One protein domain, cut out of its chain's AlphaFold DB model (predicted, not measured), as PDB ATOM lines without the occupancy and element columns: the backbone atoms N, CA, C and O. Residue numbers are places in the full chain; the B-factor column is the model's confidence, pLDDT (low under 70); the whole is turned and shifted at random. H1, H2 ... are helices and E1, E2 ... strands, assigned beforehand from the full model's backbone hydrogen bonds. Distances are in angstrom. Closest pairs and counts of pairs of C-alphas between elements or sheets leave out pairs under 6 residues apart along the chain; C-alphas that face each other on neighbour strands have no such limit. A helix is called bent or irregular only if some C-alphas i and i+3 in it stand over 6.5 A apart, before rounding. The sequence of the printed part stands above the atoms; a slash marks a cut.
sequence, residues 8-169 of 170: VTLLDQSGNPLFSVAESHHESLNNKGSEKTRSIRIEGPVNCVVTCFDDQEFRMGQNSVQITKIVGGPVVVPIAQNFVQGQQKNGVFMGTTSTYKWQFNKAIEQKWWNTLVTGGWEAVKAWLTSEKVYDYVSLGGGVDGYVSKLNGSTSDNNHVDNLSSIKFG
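This is residues 8 to 169 of the 170 residues of an uncharacterized protein of Solibacter usitatus (strain Ellin6076) (UniProt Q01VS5). Two antiparallel sheets make a sandwich, only partly face to face, with their strands crossed: a larger sheet of six strands and a smaller one of four. Helix H2 covers part of one face of the larger sheet towards its E9 edge, while the short, irregular H1 grazes that sheet. The printed part has 162 residues, with E1 to E8, then H1 and H2, then E9 and E10 along the chain; under half of the residues are in named elements, and the class is mixed. The sheet orders are E9, E7, E8, E5, E4, E10 and E2, E1, E3, E6. The whole is compact, with a radius of gyration of the C-alphas of 14.8 A and spans of 43 by 31 by 27 A.

E1, residues 8 to 11, begins at C-alpha 8 (11.039, 44.831, 69.894). E2 is residues 17 to 21, E3 39 to 43, E4 49 to 53 and E5 64 to 69, 16.3 A long. E6 is residues 75 to 78, E7 91 to 96, 17.2 A long, and E8 100 to 106, 19.1 A long. H1, residues 110 to 118, is irregular: C-alphas 111 and 114 are 7.2 A apart. H2, residues 120 to 130, is 16.0 A long and begins at C-alpha 120 (5.987, 28.076, 61.702). E9 is residues 145 to 148, and E10, residues 165 to 168, ends at C-alpha 168 (12.998, 37.792, 64.395).

In the larger sheet E7 and E8 form a hairpin, with N 93 and O 104 2.8 A apart. E8 and E5 are antiparallel at 169 degrees, with N 66 and O 103 2.8 A apart. E9 and E10 are edge strands; N 147 and O 92 are 2.8 A apart, and N 51 and O 167 2.8 A. In the smaller sheet N 9 and O 41 join E1 and E3 within hydrogen-bond range at 2.9 A. The strands of the two sheets stand at 55 degrees; the closest C-alphas of E5 and E6, Lys 69 and Val 75, are 7.1 A apart. H2 makes two layers with the larger sheet, a helix on one face, at a height of 9.9 A; it lies over E9 and, only just, with 3 C-alphas each, over E7 and E8. E8, H1, H2 and E9 form a split strand-helix-strand unit, two strands running the same way with E7 between them, with a left-handed crossover. H1 and H2 touch only at the corner, Leu 116 and Val 124 having the closest C-alphas at 5.2 A. In H2 every O i to N i+4 pair is within hydrogen-bond range; in H1, 3 of 5 are.

The C-alphas farthest apart, of Asn 16 and Lys 132, are 43.9 A apart. The printed part has no cut. Long links join E2 to E3, E6 to E7, H2 to E9 and E9 to E10. Mean pLDDT of the printed part is 75.1; residues 56 to 61, 86 to 89, 108 to 159 and 161 are under 70.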
ATOM      1  N   VAL A   8      11.597  45.400  68.667       95.62
ATOM      2  CA  VAL A   8      11.039  44.831  69.894       95.62
ATOM      3  C   VAL A   8      11.591  45.601  71.088       95.62
ATOM      4  O   VAL A   8      12.798  45.778  71.220       95.62
ATOM      5  N   THR A   9      10.702  46.089  71.949       95.94
ATOM      6  CA  THR A   9      11.052  46.819  73.178       95.94
ATOM      7  C   THR A   9      10.685  45.979  74.394       95.94
ATOM      8  O   THR A   9       9.543  45.544  74.506       95.94
ATOM      9  N   LEU A  10      11.624  45.780  75.313       93.69
ATOM     10  CA  LEU A  10      11.400  45.123  76.598       93.69
ATOM     11  C   LEU A  10      10.756  46.127  77.559       93.69
ATOM     12  O   LEU A  10      11.235  47.258  77.657       93.69
ATOM     13  N   LEU A  11       9.687  45.728  78.247       94.44
ATOM     14  CA  LEU A  11       8.936  46.574  79.175       94.44
ATOM     15  C   LEU A  11       8.917  45.974  80.586       94.44
ATOM     16  O   LEU A  11       8.737  44.763  80.746       94.44
ATOM     17  N   ASP A  12       9.041  46.829  81.601       92.94
ATOM     18  CA  ASP A  12       8.869  46.448  83.008       92.94
ATOM     19  C   ASP A  12       7.387  46.242  83.398       92.94
ATOM     20  O   ASP A  12       6.479  46.310  82.565       92.94
ATOM     21  N   GLN A  13       7.125  45.980  84.684       90.94
ATOM     22  CA  GLN A  13       5.766  45.802  85.216       90.94
ATOM     23  C   GLN A  13       4.883  47.057  85.089       90.94
ATOM     24  O   GLN A  13       3.662  46.941  85.012       90.94
ATOM     25  N   SER A  14       5.485  48.247  85.068       92.88
ATOM     26  CA  SER A  14       4.795  49.527  84.896       92.88
ATOM     27  C   SER A  14       4.621  49.912  83.423       92.88
ATOM     28  O   SER A  14       4.019  50.942  83.130       92.88
ATOM     29  N   GLY A  15       5.121  49.094  82.490       91.00
ATOM     30  CA  GLY A  15       5.091  49.367  81.056       91.00
ATOM     31  C   GLY A  15       6.193  50.319  80.582       91.00
ATOM     32  O   GLY A  15       6.136  50.780  79.439       91.00
ATOM     33  N   ASN A  16       7.195  50.616  81.415       94.44
ATOM     34  CA  ASN A  16       8.309  51.474  81.023       94.44
ATOM     35  C   ASN A  16       9.311  50.704  80.150       94.44
ATOM     36  O   ASN A  16       9.609  49.542  80.442       94.44
ATOM     37  N   PRO A  17       9.884  51.339  79.111       95.00
ATOM     38  CA  PRO A  17      10.942  50.735  78.305       95.00
ATOM     39  C   PRO A  17      12.214  50.457  79.115       95.00
ATOM     40  O   PRO A  17      12.748  51.357  79.758       95.00
ATOM     41  N   LEU A  18      12.730  49.232  79.015       91.81
ATOM     42  CA  LEU A  18      14.010  48.810  79.595       91.81
ATOM     43  C   LEU A  18      15.119  48.779  78.540       91.81
ATOM     44  O   LEU A  18      16.201  49.327  78.737       91.81
ATOM     45  N   PHE A  19      14.837  48.147  77.402       93.06
ATOM     46  CA  PHE A  19      15.787  47.959  76.310       93.06
ATOM     47  C   PHE A  19      15.041  47.761  74.988       93.06
ATOM     48  O   PHE A  19      13.836  47.501  74.972       93.06
ATOM     49  N   SER A  20      15.717  47.915  73.852       94.50
ATOM     50  CA  SER A  20      15.122  47.660  72.538       94.50
ATOM     51  C   SER A  20      16.118  47.032  71.586       94.50
ATOM     52  O   SER A  20      17.284  47.414  71.572       94.50
ATOM     53  N   VAL A  21      15.616  46.144  70.737       93.25
ATOM     54  CA  VAL A  21      16.355  45.525  69.637       93.25
ATOM     55  C   VAL A  21      15.629  45.798  68.323       93.25
ATOM     56  O   VAL A  21      14.398  45.867  68.297       93.25
ATOM     57  N   ALA A  22      16.387  45.993  67.247       94.38
ATOM     58  CA  ALA A  22      15.870  46.198  65.888       94.38
ATOM     59  C   ALA A  22      16.159  45.003  64.961       94.38
ATOM     60  O   ALA A  22      15.811  45.032  63.788       94.38
ATOM     61  N   GLU A  23      16.776  43.958  65.505       90.38
ATOM     62  CA  GLU A  23      17.118  42.708  64.836       90.38
ATOM     63  C   GLU A  23      17.144  41.571  65.871       90.38
ATOM     64  O   GLU A  23      16.980  41.814  67.075       90.38
ATOM     65  N   SER A  24      17.343  40.334  65.409       88.94
ATOM     66  CA  SER A  24      17.555  39.182  66.293       88.94
ATOM     67  C   SER A  24      18.718  39.439  67.255       88.94
ATOM     68  O   SER A  24      19.795  39.872  66.856       88.94
ATOM     69  N   HIS A  25      18.508  39.139  68.533       87.25
ATOM     70  CA  HIS A  25      19.497  39.281  69.591       87.25
ATOM     71  C   HIS A  25      19.734  37.925  70.252       87.25
ATOM     72  O   HIS A  25      18.971  37.490  71.116       87.25
ATOM     73  N   HIS A  26      20.804  37.266  69.816       80.88
ATOM     74  CA  HIS A  26      21.161  35.899  70.199       80.88
ATOM     75  C   HIS A  26      21.815  35.820  71.590       80.88
ATOM     76  O   HIS A  26      21.671  34.830  72.308       80.88
ATOM     77  N   GLU A  27      22.534  36.872  71.983       76.25
ATOM     78  CA  GLU A  27      23.225  36.946  73.271       76.25
ATOM     79  C   GLU A  27      22.257  37.192  74.434       76.25
ATOM     80  O   GLU A  27      21.189  37.774  74.246       76.25
ATOM     81  N   SER A  28      22.674  36.803  75.646       78.69
ATOM     82  CA  SER A  28      21.881  36.992  76.866       78.69
ATOM     83  C   SER A  28      21.590  38.472  77.147       78.69
ATOM     84  O   SER A  28      22.498  39.297  77.269       78.69
ATOM     85  N   LEU A  29      20.311  38.785  77.333       82.69
ATOM     86  CA  LEU A  29      19.792  40.102  77.700       82.69
ATOM     87  C   LEU A  29      19.777  40.358  79.222       82.69
ATOM     88  O   LEU A  29      19.291  41.408  79.646       82.69
ATOM     89  N   ASN A  30      20.360  39.471  80.041       78.00
ATOM     90  CA  ASN A  30      20.422  39.603  81.510       78.00
ATOM     91  C   ASN A  30      20.963  40.968  81.948       78.00
ATOM     92  O   ASN A  30      20.307  41.714  82.673       78.00
ATOM     93  N   ASN A  31      22.090  41.390  81.376       76.31
ATOM     94  CA  ASN A  31      22.700  42.690  81.675       76.31
ATOM     95  C   ASN A  31      21.968  43.889  81.034       76.31
ATOM     96  O   ASN A  31      22.431  45.026  81.134       76.31
ATOM     97  N   LYS A  32      20.856  43.651  80.329       79.12
ATOM     98  CA  LYS A  32      20.006  44.658  79.672       79.12
ATOM     99  C   LYS A  32      18.638  44.794  80.355       79.12
ATOM    100  O   LYS A  32      17.743  45.433  79.807       79.12
ATOM    101  N   GLY A  33      18.477  44.222  81.553       73.56
ATOM    102  CA  GLY A  33      17.252  44.312  82.348       73.56
ATOM    103  C   GLY A  33      16.199  43.252  82.017       73.56
ATOM    104  O   GLY A  33      15.035  43.436  82.380       73.56
ATOM    105  N   SER A  34      16.567  42.145  81.358       76.88
ATOM    106  CA  SER A  34      15.630  41.048  81.060       76.88
ATOM    107  C   SER A  34      14.920  40.504  82.300       76.88
ATOM    108  O   SER A  34      13.720  40.267  82.253       76.88
ATOM    109  N   GLU A  35      15.620  40.417  83.429       79.81
ATOM    110  CA  GLU A  35      15.106  39.963  84.730       79.81
ATOM    111  C   GLU A  35      13.893  40.784  85.233       79.81
ATOM    112  O   GLU A  35      13.024  40.302  85.971       79.81
ATOM    113  N   LYS A  36      13.801  42.048  84.802       84.81
ATOM    114  CA  LYS A  36      12.703  42.974  85.124       84.81
ATOM    115  C   LYS A  36      11.632  43.008  84.043       84.81
ATOM    116  O   LYS A  36      10.597  43.644  84.236       84.81
ATOM    117  N   THR A  37      11.864  42.345  82.916       88.69
ATOM    118  CA  THR A  37      10.934  42.345  81.792       88.69
ATOM    119  C   THR A  37       9.683  41.569  82.166       88.69
ATOM    120  O   THR A  37       9.739  40.472  82.721       88.69
ATOM    121  N   ARG A  38       8.525  42.163  81.891       90.00
ATOM    122  CA  ARG A  38       7.214  41.531  82.079       90.00
ATOM    123  C   ARG A  38       6.455  41.408  80.773       90.00
ATOM    124  O   ARG A  38       5.753  40.419  80.556       90.00
ATOM    125  N   SER A  39       6.643  42.384  79.891       93.62
ATOM    126  CA  SER A  39       6.020  42.424  78.573       93.62
ATOM    127  C   SER A  39       7.020  42.852  77.508       93.62
ATOM    128  O   SER A  39       8.042  43.466  77.805       93.62
ATOM    129  N   ILE A  40       6.692  42.576  76.253       94.94
ATOM    130  CA  ILE A  40       7.387  43.122  75.088       94.94
ATOM    131  C   ILE A  40       6.429  43.981  74.272       94.94
ATOM    132  O   ILE A  40       5.243  43.673  74.181       94.94
ATOM    133  N   ARG A  41       6.940  45.034  73.638       97.00
ATOM    134  CA  ARG A  41       6.233  45.786  72.600       97.00
ATOM    135  C   ARG A  41       6.831  45.463  71.243       97.00
ATOM    136  O   ARG A  41       8.021  45.683  71.039       97.00
ATOM    137  N   ILE A  42       5.999  44.980  70.329       96.88
ATOM    138  CA  ILE A  42       6.375  44.600  68.968       96.88
ATOM    139  C   ILE A  42       5.883  45.676  68.001       96.88
ATOM    140  O   ILE A  42       4.682  45.944  67.897       96.88
ATOM    141  N   GLU A  43       6.818  46.273  67.273       96.75
ATOM    142  CA  GLU A  43       6.578  47.250  66.215       96.75
ATOM    143  C   GLU A  43       7.008  46.623  64.882       96.75
ATOM    144  O   GLU A  43       8.089  46.051  64.778       96.75
ATOM    145  N   GLY A  44       6.160  46.688  63.854       93.75
ATOM    146  CA  GLY A  44       6.414  46.028  62.571       93.75
ATOM    147  C   GLY A  44       5.139  45.775  61.765       93.75
ATOM    148  O   GLY A  44       4.047  46.137  62.219       93.75
ATOM    149  N   PRO A  45       5.248  45.160  60.577       93.94
ATOM    150  CA  PRO A  45       4.103  44.853  59.722       93.94
ATOM    151  C   PRO A  45       3.141  43.830  60.354       93.94
ATOM    152  O   PRO A  45       3.441  43.181  61.356       93.94
ATOM    153  N   VAL A  46       1.947  43.691  59.770       92.81
ATOM    154  CA  VAL A  46       1.025  42.586  60.092       92.81
ATOM    155  C   VAL A  46       1.690  41.254  59.723       92.81
ATOM    156  O   VAL A  46       2.419  41.166  58.737       92.81
ATOM    157  N   ASN A  47       1.412  40.208  60.495       90.12
ATOM    158  CA  ASN A  47       1.991  38.867  60.409       90.12
ATOM    159  C   ASN A  47       3.485  38.799  60.726       90.12
ATOM    160  O   ASN A  47       4.128  37.823  60.342       90.12
ATOM    161  N   CYS A  48       4.044  39.806  61.412       92.31
ATOM    162  CA  CYS A  48       5.421  39.692  61.858       92.31
ATOM    163  C   CYS A  48       5.586  38.730  63.032       92.31
ATOM    164  O   CYS A  48       4.691  38.619  63.877       92.31
ATOM    165  N   VAL A  49       6.724  38.032  63.057       90.94
ATOM    166  CA  VAL A  49       7.002  36.963  64.024       90.94
ATOM    167  C   VAL A  49       8.186  37.327  64.913       90.94
ATOM    168  O   VAL A  49       9.250  37.710  64.427       90.94
ATOM    169  N   VAL A  50       7.985  37.183  66.220       91.50
ATOM    170  CA  VAL A  50       9.018  37.294  67.256       91.50
ATOM    171  C   VAL A  50       9.019  36.011  68.058       91.50
ATOM    172  O   VAL A  50       7.959  35.582  68.501       91.50
ATOM    173  N   THR A  51      10.188  35.433  68.311       89.38
ATOM    174  CA  THR A  51      10.335  34.373  69.313       89.38
ATOM    175  C   THR A  51      11.165  34.882  70.483       89.38
ATOM    176  O   THR A  51      12.248  35.429  70.294       89.38
ATOM    177  N   CYS A  52      10.632  34.716  71.687       89.12
ATOM    178  CA  CYS A  52      11.226  35.110  72.955       89.12
ATOM    179  C   CYS A  52      11.638  33.867  73.740       89.12
ATOM    180  O   CYS A  52      10.828  32.952  73.904       89.12
ATOM    181  N   PHE A  53      12.869  33.853  74.245       84.75
ATOM    182  CA  PHE A  53      13.447  32.708  74.948       84.75
ATOM    183  C   PHE A  53      13.769  33.048  76.401       84.75
ATOM    184  O   PHE A  53      14.218  34.153  76.698       84.75
ATOM    185  N   ASP A  54      13.564  32.076  77.284       76.00
ATOM    186  CA  ASP A  54      13.820  32.184  78.725       76.00
ATOM    187  C   ASP A  54      15.305  32.085  79.116       76.00
ATOM    188  O   ASP A  54      15.725  32.509  80.184       76.00
ATOM    189  N   ASP A  55      16.142  31.562  78.224       70.88
ATOM    190  CA  ASP A  55      17.601  31.602  78.351       70.88
ATOM    191  C   ASP A  55      18.213  31.916  76.971       70.88
ATOM    192  O   ASP A  55      17.507  32.282  76.018       70.88
ATOM    193  N   GLN A  56      19.538  31.858  76.861       63.03
ATOM    194  CA  GLN A  56      20.242  31.932  75.587       63.03
ATOM    195  C   GLN A  56      19.587  31.003  74.568       63.03
ATOM    196  O   GLN A  56      19.140  29.895  74.896       63.03
ATOM    197  N   GLU A  57      19.552  31.468  73.322       60.28
ATOM    198  CA  GLU A  57      19.064  30.665  72.218       60.28
ATOM    199  C   GLU A  57      19.785  29.305  72.255       60.28
ATOM    200  O   GLU A  57      20.999  29.239  72.461       60.28
ATOM    201  N   PHE A  58      19.029  28.214  72.104       51.78
ATOM    202  CA  PHE A  58      19.535  26.834  72.037       51.78
ATOM    203  C   PHE A  58      19.880  26.107  73.349       51.78
ATOM    204  O   PHE A  58      20.476  25.026  73.284       51.78
ATOM    205  N   ARG A  59      19.460  26.575  74.534       54.59
ATOM    206  CA  ARG A  59      19.535  25.734  75.749       54.59
ATOM    207  C   ARG A  59      18.329  24.800  75.895       54.59
ATOM    208  O   ARG A  59      17.176  25.222  75.909       54.59
ATOM    209  N   MET A  60      18.618  23.500  75.996       49.75
ATOM    210  CA  MET A  60      17.629  22.432  76.181       49.75
ATOM    211  C   MET A  60      16.770  22.647  77.435       49.75
ATOM    212  O   MET A  60      17.288  23.017  78.484       49.75
ATOM    213  N   GLY A  61      15.476  22.321  77.343       58.12
ATOM    214  CA  GLY A  61      14.594  22.224  78.513       58.12
ATOM    215  C   GLY A  61      14.019  23.547  79.024       58.12
ATOM    216  O   GLY A  61      13.345  23.537  80.048       58.12
ATOM    217  N   GLN A  62      14.236  24.655  78.311       72.12
ATOM    218  CA  GLN A  62      13.705  25.968  78.679       72.12
ATOM    219  C   GLN A  62      12.474  26.360  77.863       72.12
ATOM    220  O   GLN A  62      12.170  25.782  76.813       72.12
ATOM    221  N   ASN A  63      11.744  27.341  78.382       80.31
ATOM    222  CA  ASN A  63      10.534  27.844  77.761       80.31
ATOM    223  C   ASN A  63      10.846  28.825  76.624       80.31
ATOM    224  O   ASN A  63      11.827  29.570  76.643       80.31
ATOM    225  N   SER A  64       9.967  28.860  75.629       84.44
ATOM    226  CA  SER A  64       9.937  29.954  74.661       84.44
ATOM    227  C   SER A  64       8.518  30.308  74.278       84.44
ATOM    228  O   SER A  64       7.606  29.485  74.376       84.44
ATOM    229  N   VAL A  65       8.336  31.536  73.812       88.12
ATOM    230  CA  VAL A  65       7.072  31.984  73.251       88.12
ATOM    231  C   VAL A  65       7.308  32.620  71.890       88.12
ATOM    232  O   VAL A  65       8.056  33.585  71.758       88.12
ATOM    233  N   GLN A  66       6.667  32.070  70.867       89.31
ATOM    234  CA  GLN A  66       6.586  32.676  69.549       89.31
ATOM    235  C   GLN A  66       5.290  33.475  69.449       89.31
ATOM    236  O   GLN A  66       4.215  32.979  69.775       89.31
ATOM    237  N   ILE A  67       5.393  34.712  68.985       92.06
ATOM    238  CA  ILE A  67       4.302  35.662  68.837       92.06
ATOM    239  C   ILE A  67       4.192  36.047  67.370       92.06
ATOM    240  O   ILE A  67       5.166  36.490  66.768       92.06
ATOM    241  N   THR A  68       2.989  35.929  66.814       92.50
ATOM    242  CA  THR A  68       2.652  36.455  65.488       92.50
ATOM    243  C   THR A  68       1.690  37.624  65.639       92.50
ATOM    244  O   THR A  68       0.551  37.451  66.076       92.50
ATOM    245  N   LYS A  69       2.125  38.826  65.265       92.94
ATOM    246  CA  LYS A  69       1.298  40.039  65.281       92.94
ATOM    247  C   LYS A  69       0.243  39.977  64.177       92.94
ATOM    248  O   LYS A  69       0.602  39.749  63.033       92.94
ATOM    249  N   ILE A  70      -1.033  40.238  64.470       92.81
ATOM    250  CA  ILE A  70      -2.117  40.168  63.456       92.81
ATOM    251  C   ILE A  70      -2.835  41.504  63.207       92.81
ATOM    252  O   ILE A  70      -3.759  41.566  62.402       92.81
ATOM    253  N   VAL A  71      -2.395  42.587  63.853       93.00
ATOM    254  CA  VAL A  71      -2.941  43.949  63.682       93.00
ATOM    255  C   VAL A  71      -1.892  44.918  63.142       93.00
ATOM    256  O   VAL A  71      -0.699  44.625  63.182       93.00
ATOM    257  N   GLY A  72      -2.318  46.073  62.618       90.88
ATOM    258  CA  GLY A  72      -1.425  47.073  62.011       90.88
ATOM    259  C   GLY A  72      -0.578  47.862  63.018       90.88
ATOM    260  O   GLY A  72       0.625  48.010  62.815       90.88
ATOM    261  N   GLY A  73      -1.166  48.311  64.132       93.25
ATOM    262  CA  GLY A  73      -0.467  49.094  65.166       93.25
ATOM    263  C   GLY A  73       0.439  48.257  66.083       93.25
ATOM    264  O   GLY A  73       0.360  47.032  66.030       93.25
ATOM    265  N   PRO A  74       1.296  48.881  66.918       95.88
ATOM    266  CA  PRO A  74       2.137  48.171  67.882       95.88
ATOM    267  C   PRO A  74       1.328  47.268  68.817       95.88
ATOM    268  O   PRO A  74       0.216  47.616  69.214       95.88
ATOM    269  N   VAL A  75       1.904  46.131  69.202       96.12
ATOM    270  CA  VAL A  75       1.270  45.177  70.126       96.12
ATOM    271  C   VAL A  75       2.133  45.018  71.365       96.12
ATOM    272  O   VAL A  75       3.340  44.820  71.246       96.12
ATOM    273  N   VAL A  76       1.516  45.087  72.544       95.81
ATOM    274  CA  VAL A  76       2.160  44.734  73.814       95.81
ATOM    275  C   VAL A  76       1.733  43.326  74.201       95.81
ATOM    276  O   VAL A  76       0.537  43.046  74.271       95.81
ATOM    277  N   VAL A  77       2.706  42.452  74.441       92.94
ATOM    278  CA  VAL A  77       2.476  41.059  74.825       92.94
ATOM    279  C   VAL A  77       3.123  40.785  76.180       92.94
ATOM    280  O   VAL A  77       4.345  40.907  76.291       92.94
ATOM    281  N   PRO A  78       2.346  40.409  77.207       91.56
ATOM    282  CA  PRO A  78       2.901  39.917  78.462       91.56
ATOM    283  C   PRO A  78       3.543  38.542  78.239       91.56
ATOM    284  O   PRO A  78       2.888  37.619  77.759       91.56
ATOM    285  N   ILE A  79       4.826  38.412  78.575       86.94
ATOM    286  CA  ILE A  79       5.610  37.178  78.379       86.94
ATOM    287  C   ILE A  79       5.986  36.497  79.702       86.94
ATOM    288  O   ILE A  79       6.127  35.276  79.740       86.94
ATOM    289  N   ALA A  80       6.041  37.264  80.795       84.25
ATOM    290  CA  ALA A  80       6.284  36.767  82.152       84.25
ATOM    291  C   ALA A  80       4.969  36.472  82.895       84.25
ATOM    292  O   ALA A  80       4.809  36.789  84.072       84.25
ATOM    293  N   GLN A  81       3.988  35.920  82.180       81.50
ATOM    294  CA  GLN A  81       2.744  35.417  82.752       81.50
ATOM    295  C   GLN A  81       2.478  34.017  82.222       81.50
ATOM    296  O   GLN A  81       2.852  33.699  81.093       81.50
ATOM    297  N   ASN A  82       1.791  33.196  83.012       80.69
ATOM    298  CA  ASN A  82       1.424  31.856  82.574       80.69
ATOM    299  C   ASN A  82       0.529  31.931  81.328       80.69
ATOM    300  O   ASN A  82      -0.601  32.410  81.404       80.69
ATOM    301  N   PHE A  83       1.022  31.418  80.198       78.00
ATOM    302  CA  PHE A  83       0.242  31.297  78.957       78.00
ATOM    303  C   PHE A  83      -0.827  30.204  79.056       78.00
ATOM    304  O   PHE A  83      -1.818  30.215  78.332       78.00
ATOM    305  N   VAL A  84      -0.628  29.264  79.979       76.38
ATOM    306  CA  VAL A  84      -1.520  28.139  80.250       76.38
ATOM    307  C   VAL A  84      -1.703  27.964  81.756       76.38
ATOM    308  O   VAL A  84      -0.749  28.075  82.531       76.38
ATOM    309  N   GLN A  85      -2.947  27.725  82.183       71.94
ATOM    310  CA  GLN A  85      -3.314  27.589  83.597       71.94
ATOM    311  C   GLN A  85      -2.954  26.207  84.157       71.94
ATOM    312  O   GLN A  85      -2.972  25.218  83.431       71.94
ATOM    313  N   GLY A  86      -2.682  26.130  85.462       69.69
ATOM    314  CA  GLY A  86      -2.343  24.879  86.150       69.69
ATOM    315  C   GLY A  86      -0.930  24.371  85.848       69.69
ATOM    316  O   GLY A  86      -0.195  24.961  85.063       69.69
ATOM    317  N   GLN A  87      -0.524  23.275  86.484       67.38
ATOM    318  CA  GLN A  87       0.751  22.629  86.174       67.38
ATOM    319  C   GLN A  87       0.633  21.896  84.836       67.38
ATOM    320  O   GLN A  87      -0.273  21.084  84.653       67.38
ATOM    321  N   GLN A  88       1.538  22.186  83.904       69.38
ATOM    322  CA  GLN A  88       1.544  21.567  82.580       69.38
ATOM    323  C   GLN A  88       2.769  20.676  82.404       69.38
ATOM    324  O   GLN A  88       3.829  20.961  82.956       69.38
ATOM    325  N   LYS A  89       2.626  19.595  81.630       67.06
ATOM    326  CA  LYS A  89       3.760  18.792  81.142       67.06
ATOM    327  C   LYS A  89       4.413  19.485  79.938       67.06
ATOM    328  O   LYS A  89       3.839  20.417  79.376       67.06
ATOM    329  N   ASN A  90       5.597  19.024  79.536       72.00
ATOM    330  CA  ASN A  90       6.307  19.540  78.362       72.00
ATOM    331  C   ASN A  90       5.430  19.430  77.108       72.00
ATOM    332  O   ASN A  90       4.724  18.440  76.904       72.00
ATOM    333  N   GLY A  91       5.465  20.451  76.256       73.06
ATOM    334  CA  GLY A  91       4.539  20.519  75.135       73.06
ATOM    335  C   GLY A  91       4.529  21.857  74.423       73.06
ATOM    336  O   GLY A  91       5.207  22.804  74.817       73.06
ATOM    337  N   VAL A  92       3.749  21.914  73.352       76.94
ATOM    338  CA  VAL A  92       3.491  23.130  72.588       76.94
ATOM    339  C   VAL A  92       2.043  23.524  72.815       76.94
ATOM    340  O   VAL A  92       1.124  22.751  72.549       76.94
ATOM    341  N   PHE A  93       1.842  24.730  73.318       79.69
ATOM    342  CA  PHE A  93       0.539  25.297  73.625       79.69
ATOM    343  C   PHE A  93       0.326  26.518  72.762       79.69
ATOM    344  O   PHE A  93       1.272  27.236  72.448       79.69
ATOM    345  N   MET A  94      -0.909  26.750  72.361       83.25
ATOM    346  CA  MET A  94      -1.196  27.716  71.323       83.25
ATOM    347  C   MET A  94      -2.481  28.464  71.616       83.25
ATOM    348  O   MET A  94      -3.453  27.876  72.085       83.25
ATOM    349  N   GLY A  95      -2.523  29.738  71.256       83.06
ATOM    350  CA  GLY A  95      -3.729  30.529  71.405       83.06
ATOM    351  C   GLY A  95      -3.706  31.817  70.612       83.06
ATOM    352  O   GLY A  95      -2.689  32.220  70.041       83.06
ATOM    353  N   THR A  96      -4.856  32.472  70.590       86.69
ATOM    354  CA  THR A  96      -5.080  33.689  69.821       86.69
ATOM    355  C   THR A  96      -5.749  34.736  70.697       86.69
ATOM    356  O   THR A  96      -6.611  34.445  71.524       86.69
ATOM    357  N   THR A  97      -5.345  35.984  70.505       88.06
ATOM    358  CA  THR A  97      -6.009  37.170  71.044       88.06
ATOM    359  C   THR A  97      -6.549  38.016  69.893       88.06
ATOM    360  O   THR A  97      -6.381  37.689  68.718       88.06
ATOM    361  N   SER A  98      -7.175  39.151  70.201       90.44
ATOM    362  CA  SER A  98      -7.601  40.109  69.175       90.44
ATOM    363  C   SER A  98      -6.437  40.786  68.436       90.44
ATOM    364  O   SER A  98      -6.660  41.384  67.385       90.44
ATOM    365  N   THR A  99      -5.207  40.726  68.964       91.75
ATOM    366  CA  THR A  99      -4.056  41.484  68.438       91.75
ATOM    367  C   THR A  99      -2.853  40.624  68.044       91.75
ATOM    368  O   THR A  99      -2.038  41.060  67.222       91.75
ATOM    369  N   TYR A 100      -2.742  39.395  68.553       92.12
ATOM    370  CA  TYR A 100      -1.660  38.465  68.219       92.12
ATOM    371  C   TYR A 100      -2.069  36.996  68.386       92.12
ATOM    372  O   TYR A 100      -2.972  36.663  69.149       92.12
ATOM    373  N   LYS A 101      -1.351  36.106  67.702       90.69
ATOM    374  CA  LYS A 101      -1.318  34.665  67.986       90.69
ATOM    375  C   LYS A 101      -0.065  34.340  68.785       90.69
ATOM    376  O   LYS A 101       0.955  35.009  68.607       90.69
ATOM    377  N   TRP A 102      -0.127  33.327  69.634       89.12
ATOM    378  CA  TRP A 102       1.003  32.878  70.433       89.12
ATOM    379  C   TRP A 102       1.157  31.357  70.390       89.12
ATOM    380  O   TRP A 102       0.179  30.613  70.325       89.12
ATOM    381  N   GLN A 103       2.408  30.914  70.446       86.25
ATOM    382  CA  GLN A 103       2.817  29.526  70.610       86.25
ATOM    383  C   GLN A 103       3.825  29.470  71.759       86.25
ATOM    384  O   GLN A 103       4.939  29.974  71.641       86.25
ATOM    385  N   PHE A 104       3.428  28.871  72.873       85.81
ATOM    386  CA  PHE A 104       4.275  28.623  74.025       85.81
ATOM    387  C   PHE A 104       4.873  27.216  73.930       85.81
ATOM    388  O   PHE A 104       4.150  26.221  73.955       85.81
ATOM    389  N   ASN A 105       6.195  27.130  73.820       80.00
ATOM    390  CA  ASN A 105       6.937  25.877  73.793       80.00
ATOM    391  C   ASN A 105       7.510  25.626  75.191       80.00
ATOM    392  O   ASN A 105       8.488  26.263  75.583       80.00
ATOM    393  N   LYS A 106       6.909  24.698  75.937       79.12
ATOM    394  CA  LYS A 106       7.353  24.324  77.277       79.12
ATOM    395  C   LYS A 106       8.395  23.213  77.210       79.12
ATOM    396  O   LYS A 106       8.050  22.087  76.842       79.12
ATOM    397  N   ALA A 107       9.631  23.527  77.603       70.06
ATOM    398  CA  ALA A 107      10.732  22.575  77.784       70.06
ATOM    399  C   ALA A 107      10.852  21.523  76.655       70.06
ATOM    400  O   ALA A 107      10.921  20.313  76.888       70.06
ATOM    401  N   ILE A 108      10.843  21.997  75.406       60.84
ATOM    402  CA  ILE A 108      10.948  21.149  74.213       60.84
ATOM    403  C   ILE A 108      12.398  20.671  74.028       60.84
ATOM    404  O   ILE A 108      13.348  21.444  74.155       60.84
ATOM    405  N   GLU A 109      12.582  19.388  73.703       56.44
ATOM    406  CA  GLU A 109      13.903  18.822  73.410       56.44
ATOM    407  C   GLU A 109      14.516  19.417  72.126       56.44
ATOM    408  O   GLU A 109      13.834  19.574  71.110       56.44
ATOM    409  N   GLN A 110      15.836  19.648  72.123       57.00
ATOM    410  CA  GLN A 110      16.563  20.259  70.996       57.00
ATOM    411  C   GLN A 110      16.353  19.529  69.660       57.00
ATOM    412  O   GLN A 110      16.258  20.170  68.616       57.00
ATOM    413  N   LYS A 111      16.212  18.197  69.670       59.25
ATOM    414  CA  LYS A 111      15.997  17.402  68.448       59.25
ATOM    415  C   LYS A 111      14.668  17.697  67.735       59.25
ATOM    416  O   LYS A 111      14.515  17.333  66.575       59.25
ATOM    417  N   TRP A 112      13.714  18.342  68.410       56.56
ATOM    418  CA  TRP A 112      12.433  18.774  67.832       56.56
ATOM    419  C   TRP A 112      12.392  20.279  67.544       56.56
ATOM    420  O   TRP A 112      11.484  20.754  66.868       56.56
ATOM    421  N   TRP A 113      13.389  21.023  68.026       59.22
ATOM    422  CA  TRP A 113      13.425  22.480  68.000       59.22
ATOM    423  C   TRP A 113      13.411  23.065  66.594       59.22
ATOM    424  O   TRP A 113      12.593  23.932  66.310       59.22
ATOM    425  N   ASN A 114      14.270  22.566  65.702       61.25
ATOM    426  CA  ASN A 114      14.346  23.089  64.338       61.25
ATOM    427  C   ASN A 114      12.994  22.937  63.635       61.25
ATOM    428  O   ASN A 114      12.445  23.919  63.161       61.25
ATOM    429  N   THR A 115      12.381  21.754  63.694       64.00
ATOM    430  CA  THR A 115      11.052  21.515  63.111       64.00
ATOM    431  C   THR A 115       9.976  22.440  63.689       64.00
ATOM    432  O   THR A 115       9.114  22.909  62.949       64.00
ATOM    433  N   LEU A 116      10.026  22.722  64.996       59.66
ATOM    434  CA  LEU A 116       8.995  23.492  65.692       59.66
ATOM    435  C   LEU A 116       9.166  25.016  65.588       59.66
ATOM    436  O   LEU A 116       8.178  25.743  65.574       59.66
ATOM    437  N   VAL A 117      10.400  25.515  65.520       56.72
ATOM    438  CA  VAL A 117      10.685  26.956  65.441       56.72
ATOM    439  C   VAL A 117      10.728  27.427  63.991       56.72
ATOM    440  O   VAL A 117      10.160  28.473  63.695       56.72
ATOM    441  N   THR A 118      11.327  26.649  63.079       61.88
ATOM    442  CA  THR A 118      11.501  27.053  61.671       61.88
ATOM    443  C   THR A 118      10.351  26.628  60.762       61.88
ATOM    444  O   THR A 118      10.281  27.053  59.613       61.88
ATOM    445  N   GLY A 119       9.463  25.748  61.225       59.16
ATOM    446  CA  GLY A 119       8.306  25.313  60.441       59.16
ATOM    447  C   GLY A 119       7.153  26.323  60.444       59.16
ATOM    448  O   GLY A 119       6.286  26.287  59.567       59.16
ATOM    449  N   GLY A 120       7.134  27.223  61.429       56.50
ATOM    450  CA  GLY A 120       5.987  28.076  61.702       56.50
ATOM    451  C   GLY A 120       4.740  27.282  62.116       56.50
ATOM    452  O   GLY A 120       4.725  26.051  62.178       56.50
ATOM    453  N   TRP A 121       3.668  28.023  62.381       55.56
ATOM    454  CA  TRP A 121       2.410  27.519  62.939       55.56
ATOM    455  C   TRP A 121       1.846  26.249  62.264       55.56
ATOM    456  O   TRP A 121       1.527  25.270  62.939       55.56
ATOM    457  N   GLU A 122       1.719  26.233  60.932       63.19
ATOM    458  CA  GLU A 122       1.064  25.122  60.221       63.19
ATOM    459  C   GLU A 122       1.922  23.848  60.186       63.19
ATOM    460  O   GLU A 122       1.392  22.743  60.312       63.19
ATOM    461  N   ALA A 123       3.248  23.971  60.073       63.88
ATOM    462  CA  ALA A 123       4.136  22.808  60.063       63.88
ATOM    463  C   ALA A 123       4.269  22.180  61.457       63.88
ATOM    464  O   ALA A 123       4.284  20.955  61.578       63.88
ATOM    465  N   VAL A 124       4.293  23.012  62.506       58.06
ATOM    466  CA  VAL A 124       4.214  22.579  63.908       58.06
ATOM    467  C   VAL A 124       2.952  21.755  64.123       58.06
ATOM    468  O   VAL A 124       3.023  20.613  64.576       58.06
ATOM    469  N   LYS A 125       1.797  22.301  63.730       57.47
ATOM    470  CA  LYS A 125       0.506  21.625  63.847       57.47
ATOM    471  C   LYS A 125       0.502  20.288  63.103       57.47
ATOM    472  O   LYS A 125       0.131  19.279  63.697       57.47
ATOM    473  N   ALA A 126       0.961  20.258  61.850       65.12
ATOM    474  CA  ALA A 126       1.014  19.042  61.039       65.12
ATOM    475  C   ALA A 126       1.923  17.957  61.647       65.12
ATOM    476  O   ALA A 126       1.485  16.816  61.815       65.12
ATOM    477  N   TRP A 127       3.154  18.313  62.039       59.94
ATOM    478  CA  TRP A 127       4.101  17.392  62.680       59.94
ATOM    479  C   TRP A 127       3.515  16.803  63.962       59.94
ATOM    480  O   TRP A 127       3.494  15.588  64.156       59.94
ATOM    481  N   LEU A 128       2.950  17.662  64.805       51.19
ATOM    482  CA  LEU A 128       2.395  17.250  66.079       51.19
ATOM    483  C   LEU A 128       1.139  16.374  65.936       51.19
ATOM    484  O   LEU A 128       0.976  15.451  66.720       51.19
ATOM    485  N   THR A 129       0.276  16.607  64.937       56.62
ATOM    486  CA  THR A 129      -0.892  15.737  64.659       56.62
ATOM    487  C   THR A 129      -0.532  14.341  64.155       56.62
ATOM    488  O   THR A 129      -1.365  13.437  64.202       56.62
ATOM    489  N   SER A 130       0.698  14.154  63.671       58.88
ATOM    490  CA  SER A 130       1.183  12.862  63.175       58.88
ATOM    491  C   SER A 130       1.762  11.965  64.281       58.88
ATOM    492  O   SER A 130       1.801  10.744  64.130       58.88
ATOM    493  N   GLU A 131       2.131  12.547  65.427       54.75
ATOM    494  CA  GLU A 131       2.683  11.855  66.592       54.75
ATOM    495  C   GLU A 131       1.573  11.631  67.637       54.75
ATOM    496  O   GLU A 131       1.094  12.571  68.267       54.75
ATOM    497  N   LYS A 132       1.134  10.381  67.851       46.25
ATOM    498  CA  LYS A 132       0.119  10.042  68.873       46.25
ATOM    499  C   LYS A 132       0.684  10.177  70.293       46.25
ATOM    500  O   LYS A 132       0.997   9.174  70.931       46.25
ATOM    501  N   VAL A 133       0.794  11.394  70.811       51.53
ATOM    502  CA  VAL A 133       1.088  11.641  72.227       51.53
ATOM    503  C   VAL A 133       0.216  12.803  72.685       51.53
ATOM    504  O   VAL A 133       0.477  13.950  72.349       51.53
ATOM    505  N   TYR A 134      -0.861  12.501  73.407       47.03
ATOM    506  CA  TYR A 134      -1.728  13.509  74.010       47.03
ATOM    507  C   TYR A 134      -2.125  13.034  75.399       47.03
ATOM    508  O   TYR A 134      -2.611  11.916  75.553       47.03
ATOM    509  N   ASP A 135      -1.912  13.883  76.397       46.72
ATOM    510  CA  ASP A 135      -2.370  13.673  77.766       46.72
ATOM    511  C   ASP A 135      -2.999  14.980  78.265       46.72
ATOM    512  O   ASP A 135      -2.637  16.059  77.785       46.72
ATOM    513  N   TYR A 136      -3.965  14.870  79.179       41.75
ATOM    514  CA  TYR A 136      -4.892  15.943  79.558       41.75
ATOM    515  C   TYR A 136      -4.185  17.246  79.976       41.75
ATOM    516  O   TYR A 136      -3.411  17.276  80.931       41.75
ATOM    517  N   VAL A 137      -4.511  18.337  79.279       51.47
ATOM    518  CA  VAL A 137      -4.106  19.710  79.597       51.47
ATOM    519  C   VAL A 137      -5.345  20.454  80.068       51.47
ATOM    520  O   VAL A 137      -6.349  20.508  79.359       51.47
ATOM    521  N   SER A 138      -5.280  21.056  81.257       47.66
ATOM    522  CA  SER A 138      -6.309  21.998  81.702       47.66
ATOM    523  C   SER A 138      -6.240  23.265  80.847       47.66
ATOM    524  O   SER A 138      -5.518  24.207  81.172       47.66
ATOM    525  N   LEU A 139      -6.970  23.282  79.734       51.12
ATOM    526  CA  LEU A 139      -7.076  24.445  78.861       51.12
ATOM    527  C   LEU A 139      -7.887  25.527  79.581       51.12
ATOM    528  O   LEU A 139      -9.113  25.485  79.617       51.12
ATOM    529  N   GLY A 140      -7.198  26.484  80.201       50.53
ATOM    530  CA  GLY A 140      -7.823  27.743  80.603       50.53
ATOM    531  C   GLY A 140      -8.351  28.512  79.382       50.53
ATOM    532  O   GLY A 140      -8.112  28.133  78.233       50.53
ATOM    533  N   GLY A 141      -9.050  29.623  79.612       50.34
ATOM    534  CA  GLY A 141      -9.485  30.498  78.519       50.34
ATOM    535  C   GLY A 141      -8.304  31.018  77.685       50.34
ATOM    536  O   GLY A 141      -7.280  31.402  78.247       50.34
ATOM    537  N   GLY A 142      -8.458  31.046  76.356       55.56
ATOM    538  CA  GLY A 142      -7.470  31.604  75.420       55.56
ATOM    539  C   GLY A 142      -6.523  30.598  74.759       55.56
ATOM    540  O   GLY A 142      -5.666  31.027  73.991       55.56
ATOM    541  N   VAL A 143      -6.667  29.293  75.028       59.47
ATOM    542  CA  VAL A 143      -5.913  28.228  74.344       59.47
ATOM    543  C   VAL A 143      -6.750  27.660  73.195       59.47
ATOM    544  O   VAL A 143      -7.793  27.054  73.428       59.47
ATOM    545  N   ASP A 144      -6.278  27.826  71.961       57.31
ATOM    546  CA  ASP A 144      -6.945  27.326  70.748       57.31
ATOM    547  C   ASP A 144      -6.518  25.894  70.395       57.31
ATOM    548  O   ASP A 144      -7.173  25.208  69.611       57.31
ATOM    549  N   GLY A 145      -5.396  25.435  70.954       56.72
ATOM    550  CA  GLY A 145      -4.875  24.091  70.741       56.72
ATOM    551  C   GLY A 145      -3.642  23.800  71.589       56.72
ATOM    552  O   GLY A 145      -2.949  24.705  72.054       56.72
ATOM    553  N   TYR A 146      -3.358  22.519  71.797       59.03
ATOM    554  CA  TYR A 146      -2.174  22.074  72.526       59.03
ATOM    555  C   TYR A 146      -1.707  20.715  72.024       59.03
ATOM    556  O   TYR A 146      -2.490  19.938  71.475       59.03
ATOM    557  N   VAL A 147      -0.434  20.419  72.273       58.06
ATOM    558  CA  VAL A 147       0.158  19.098  72.082       58.06
ATOM    559  C   VAL A 147       1.128  18.836  73.227       58.06
ATOM    560  O   VAL A 147       2.035  19.627  73.469       58.06
ATOM    561  N   SER A 148       0.921  17.735  73.948       56.00
ATOM    562  CA  SER A 148       1.654  17.376  75.168       56.00
ATOM    563  C   SER A 148       2.536  16.159  74.907       56.00
ATOM    564  O   SER A 148       2.076  15.199  74.295       56.00
ATOM    565  N   LYS A 149       3.794  16.157  75.367       52.66
ATOM    566  CA  LYS A 149       4.693  15.003  75.227       52.66
ATOM    567  C   LYS A 149       5.238  14.551  76.578       52.66
ATOM    568  O   LYS A 149       5.566  15.352  77.444       52.66
ATOM    569  N   LEU A 150       5.328  13.231  76.742       50.41
ATOM    570  CA  LEU A 150       5.568  12.571  78.030       50.41
ATOM    571  C   LEU A 150       7.018  12.606  78.534       50.41
ATOM    572  O   LEU A 150       7.221  12.359  79.718       50.41
ATOM    573  N   ASN A 151       8.008  12.914  77.690       51.25
ATOM    574  CA  ASN A 151       9.417  12.808  78.074       51.25
ATOM    575  C   ASN A 151      10.150  14.148  77.984       51.25
ATOM    576  O   ASN A 151      10.249  14.744  76.913       51.25
ATOM    577  N   GLY A 152      10.676  14.568  79.134       49.50
ATOM    578  CA  GLY A 152      11.614  15.666  79.323       49.50
ATOM    579  C   GLY A 152      11.640  16.089  80.795       49.50
ATOM    580  O   GLY A 152      10.621  16.027  81.479       49.50
ATOM    581  N   SER A 153      12.806  16.483  81.307       49.78
ATOM    582  CA  SER A 153      12.913  17.173  82.598       49.78
ATOM    583  C   SER A 153      12.206  18.531  82.510       49.78
ATOM    584  O   SER A 153      12.293  19.202  81.480       49.78
ATOM    585  N   THR A 154      11.466  18.908  83.552       51.09
ATOM    586  CA  THR A 154      10.553  20.061  83.548       51.09
ATOM    587  C   THR A 154      11.219  21.345  84.039       51.09
ATOM    588  O   THR A 154      12.009  21.316  84.978       51.09
ATOM    589  N   SER A 155      10.818  22.475  83.449       54.03
ATOM    590  CA  SER A 155      10.723  23.747  84.172       54.03
ATOM    591  C   SER A 155       9.362  23.811  84.883       54.03
ATOM    592  O   SER A 155       8.336  23.417  84.309       54.03
ATOM    593  N   ASP A 156       9.330  24.310  86.119       60.31
ATOM    594  CA  ASP A 156       8.124  24.345  86.959       60.31
ATOM    595  C   ASP A 156       7.142  25.469  86.567       60.31
ATOM    596  O   ASP A 156       6.003  25.494  87.035       60.31
ATOM    597  N   ASN A 157       7.539  26.377  85.666       63.03
ATOM    598  CA  ASN A 157       6.756  27.547  85.258       63.03
ATOM    599  C   ASN A 157       6.180  27.421  83.820       63.03
ATOM    600  O   ASN A 157       6.667  26.647  82.992       63.03
ATOM    601  N   ASN A 158       5.104  28.159  83.506       68.44
ATOM    602  CA  ASN A 158       4.444  28.154  82.183       68.44
ATOM    603  C   ASN A 158       4.595  29.496  81.448       68.44
ATOM    604  O   ASN A 158       3.654  29.981  80.808       68.44
ATOM    605  N   HIS A 159       5.751  30.132  81.608       69.19
ATOM    606  CA  HIS A 159       6.028  31.470  81.099       69.19
ATOM    607  C   HIS A 159       7.520  31.664  80.815       69.19
ATOM    608  O   HIS A 159       8.305  30.742  81.010       69.19
ATOM    609  N   VAL A 160       7.879  32.849  80.322       72.62
ATOM    610  CA  VAL A 160       9.264  33.300  80.136       72.62
ATOM    611  C   VAL A 160       9.543  34.348  81.219       72.62
ATOM    612  O   VAL A 160       9.049  35.471  81.107       72.62
ATOM    613  N   ASP A 161      10.235  33.987  82.303       64.62
ATOM    614  CA  ASP A 161      10.554  34.896  83.421       64.62
ATOM    615  C   ASP A 161      11.919  35.574  83.287       64.62
ATOM    616  O   ASP A 161      12.136  36.610  83.924       64.62
ATOM    617  N   ASN A 162      12.789  35.080  82.406       72.62
ATOM    618  CA  ASN A 162      14.088  35.677  82.147       72.62
ATOM    619  C   ASN A 162      14.376  35.834  80.645       72.62
ATOM    620  O   ASN A 162      15.234  35.155  80.094       72.62
ATOM    621  N   LEU A 163      13.693  36.772  79.972       78.75
ATOM    622  CA  LEU A 163      13.841  36.993  78.524       78.75
ATOM    623  C   LEU A 163      15.302  37.212  78.102       78.75
ATOM    624  O   LEU A 163      15.798  38.331  78.100       78.75
ATOM    625  N   SER A 164      15.981  36.161  77.678       79.88
ATOM    626  CA  SER A 164      17.427  36.187  77.500       79.88
ATOM    627  C   SER A 164      17.820  36.369  76.049       79.88
ATOM    628  O   SER A 164      18.878  36.922  75.795       79.88
ATOM    629  N   SER A 165      16.994  35.956  75.094       84.25
ATOM    630  CA  SER A 165      17.265  36.169  73.671       84.25
ATOM    631  C   SER A 165      15.973  36.368  72.882       84.25
ATOM    632  O   SER A 165      14.876  36.012  73.332       84.25
ATOM    633  N   ILE A 166      16.098  36.997  71.713       87.31
ATOM    634  CA  ILE A 166      14.979  37.332  70.828       87.31
ATOM    635  C   ILE A 166      15.357  36.959  69.395       87.31
ATOM    636  O   ILE A 166      16.382  37.409  68.896       87.31
ATOM    637  N   LYS A 167      14.504  36.198  68.708       87.88
ATOM    638  CA  LYS A 167      14.640  35.892  67.276       87.88
ATOM    639  C   LYS A 167      13.542  36.585  66.476       87.88
ATOM    640  O   LYS A 167      12.368  36.516  66.846       87.88
ATOM    641  N   PHE A 168      13.917  37.232  65.381       89.88
ATOM    642  CA  PHE A 168      12.998  37.792  64.395       89.88
ATOM    643  C   PHE A 168      12.756  36.765  63.284       89.88
ATOM    644  O   PHE A 168      13.685  36.095  62.836       89.88
ATOM    645  N   GLY A 169      11.504  36.633  62.847       83.31
ATOM    646  CA  GLY A 169      11.129  35.704  61.780       83.31
ATOM    647  C   GLY A 169      10.957  34.246  62.228       83.31
ATOM    648  O   GLY A 169      10.930  33.935  63.423       83.31
TER     649      GLY A 169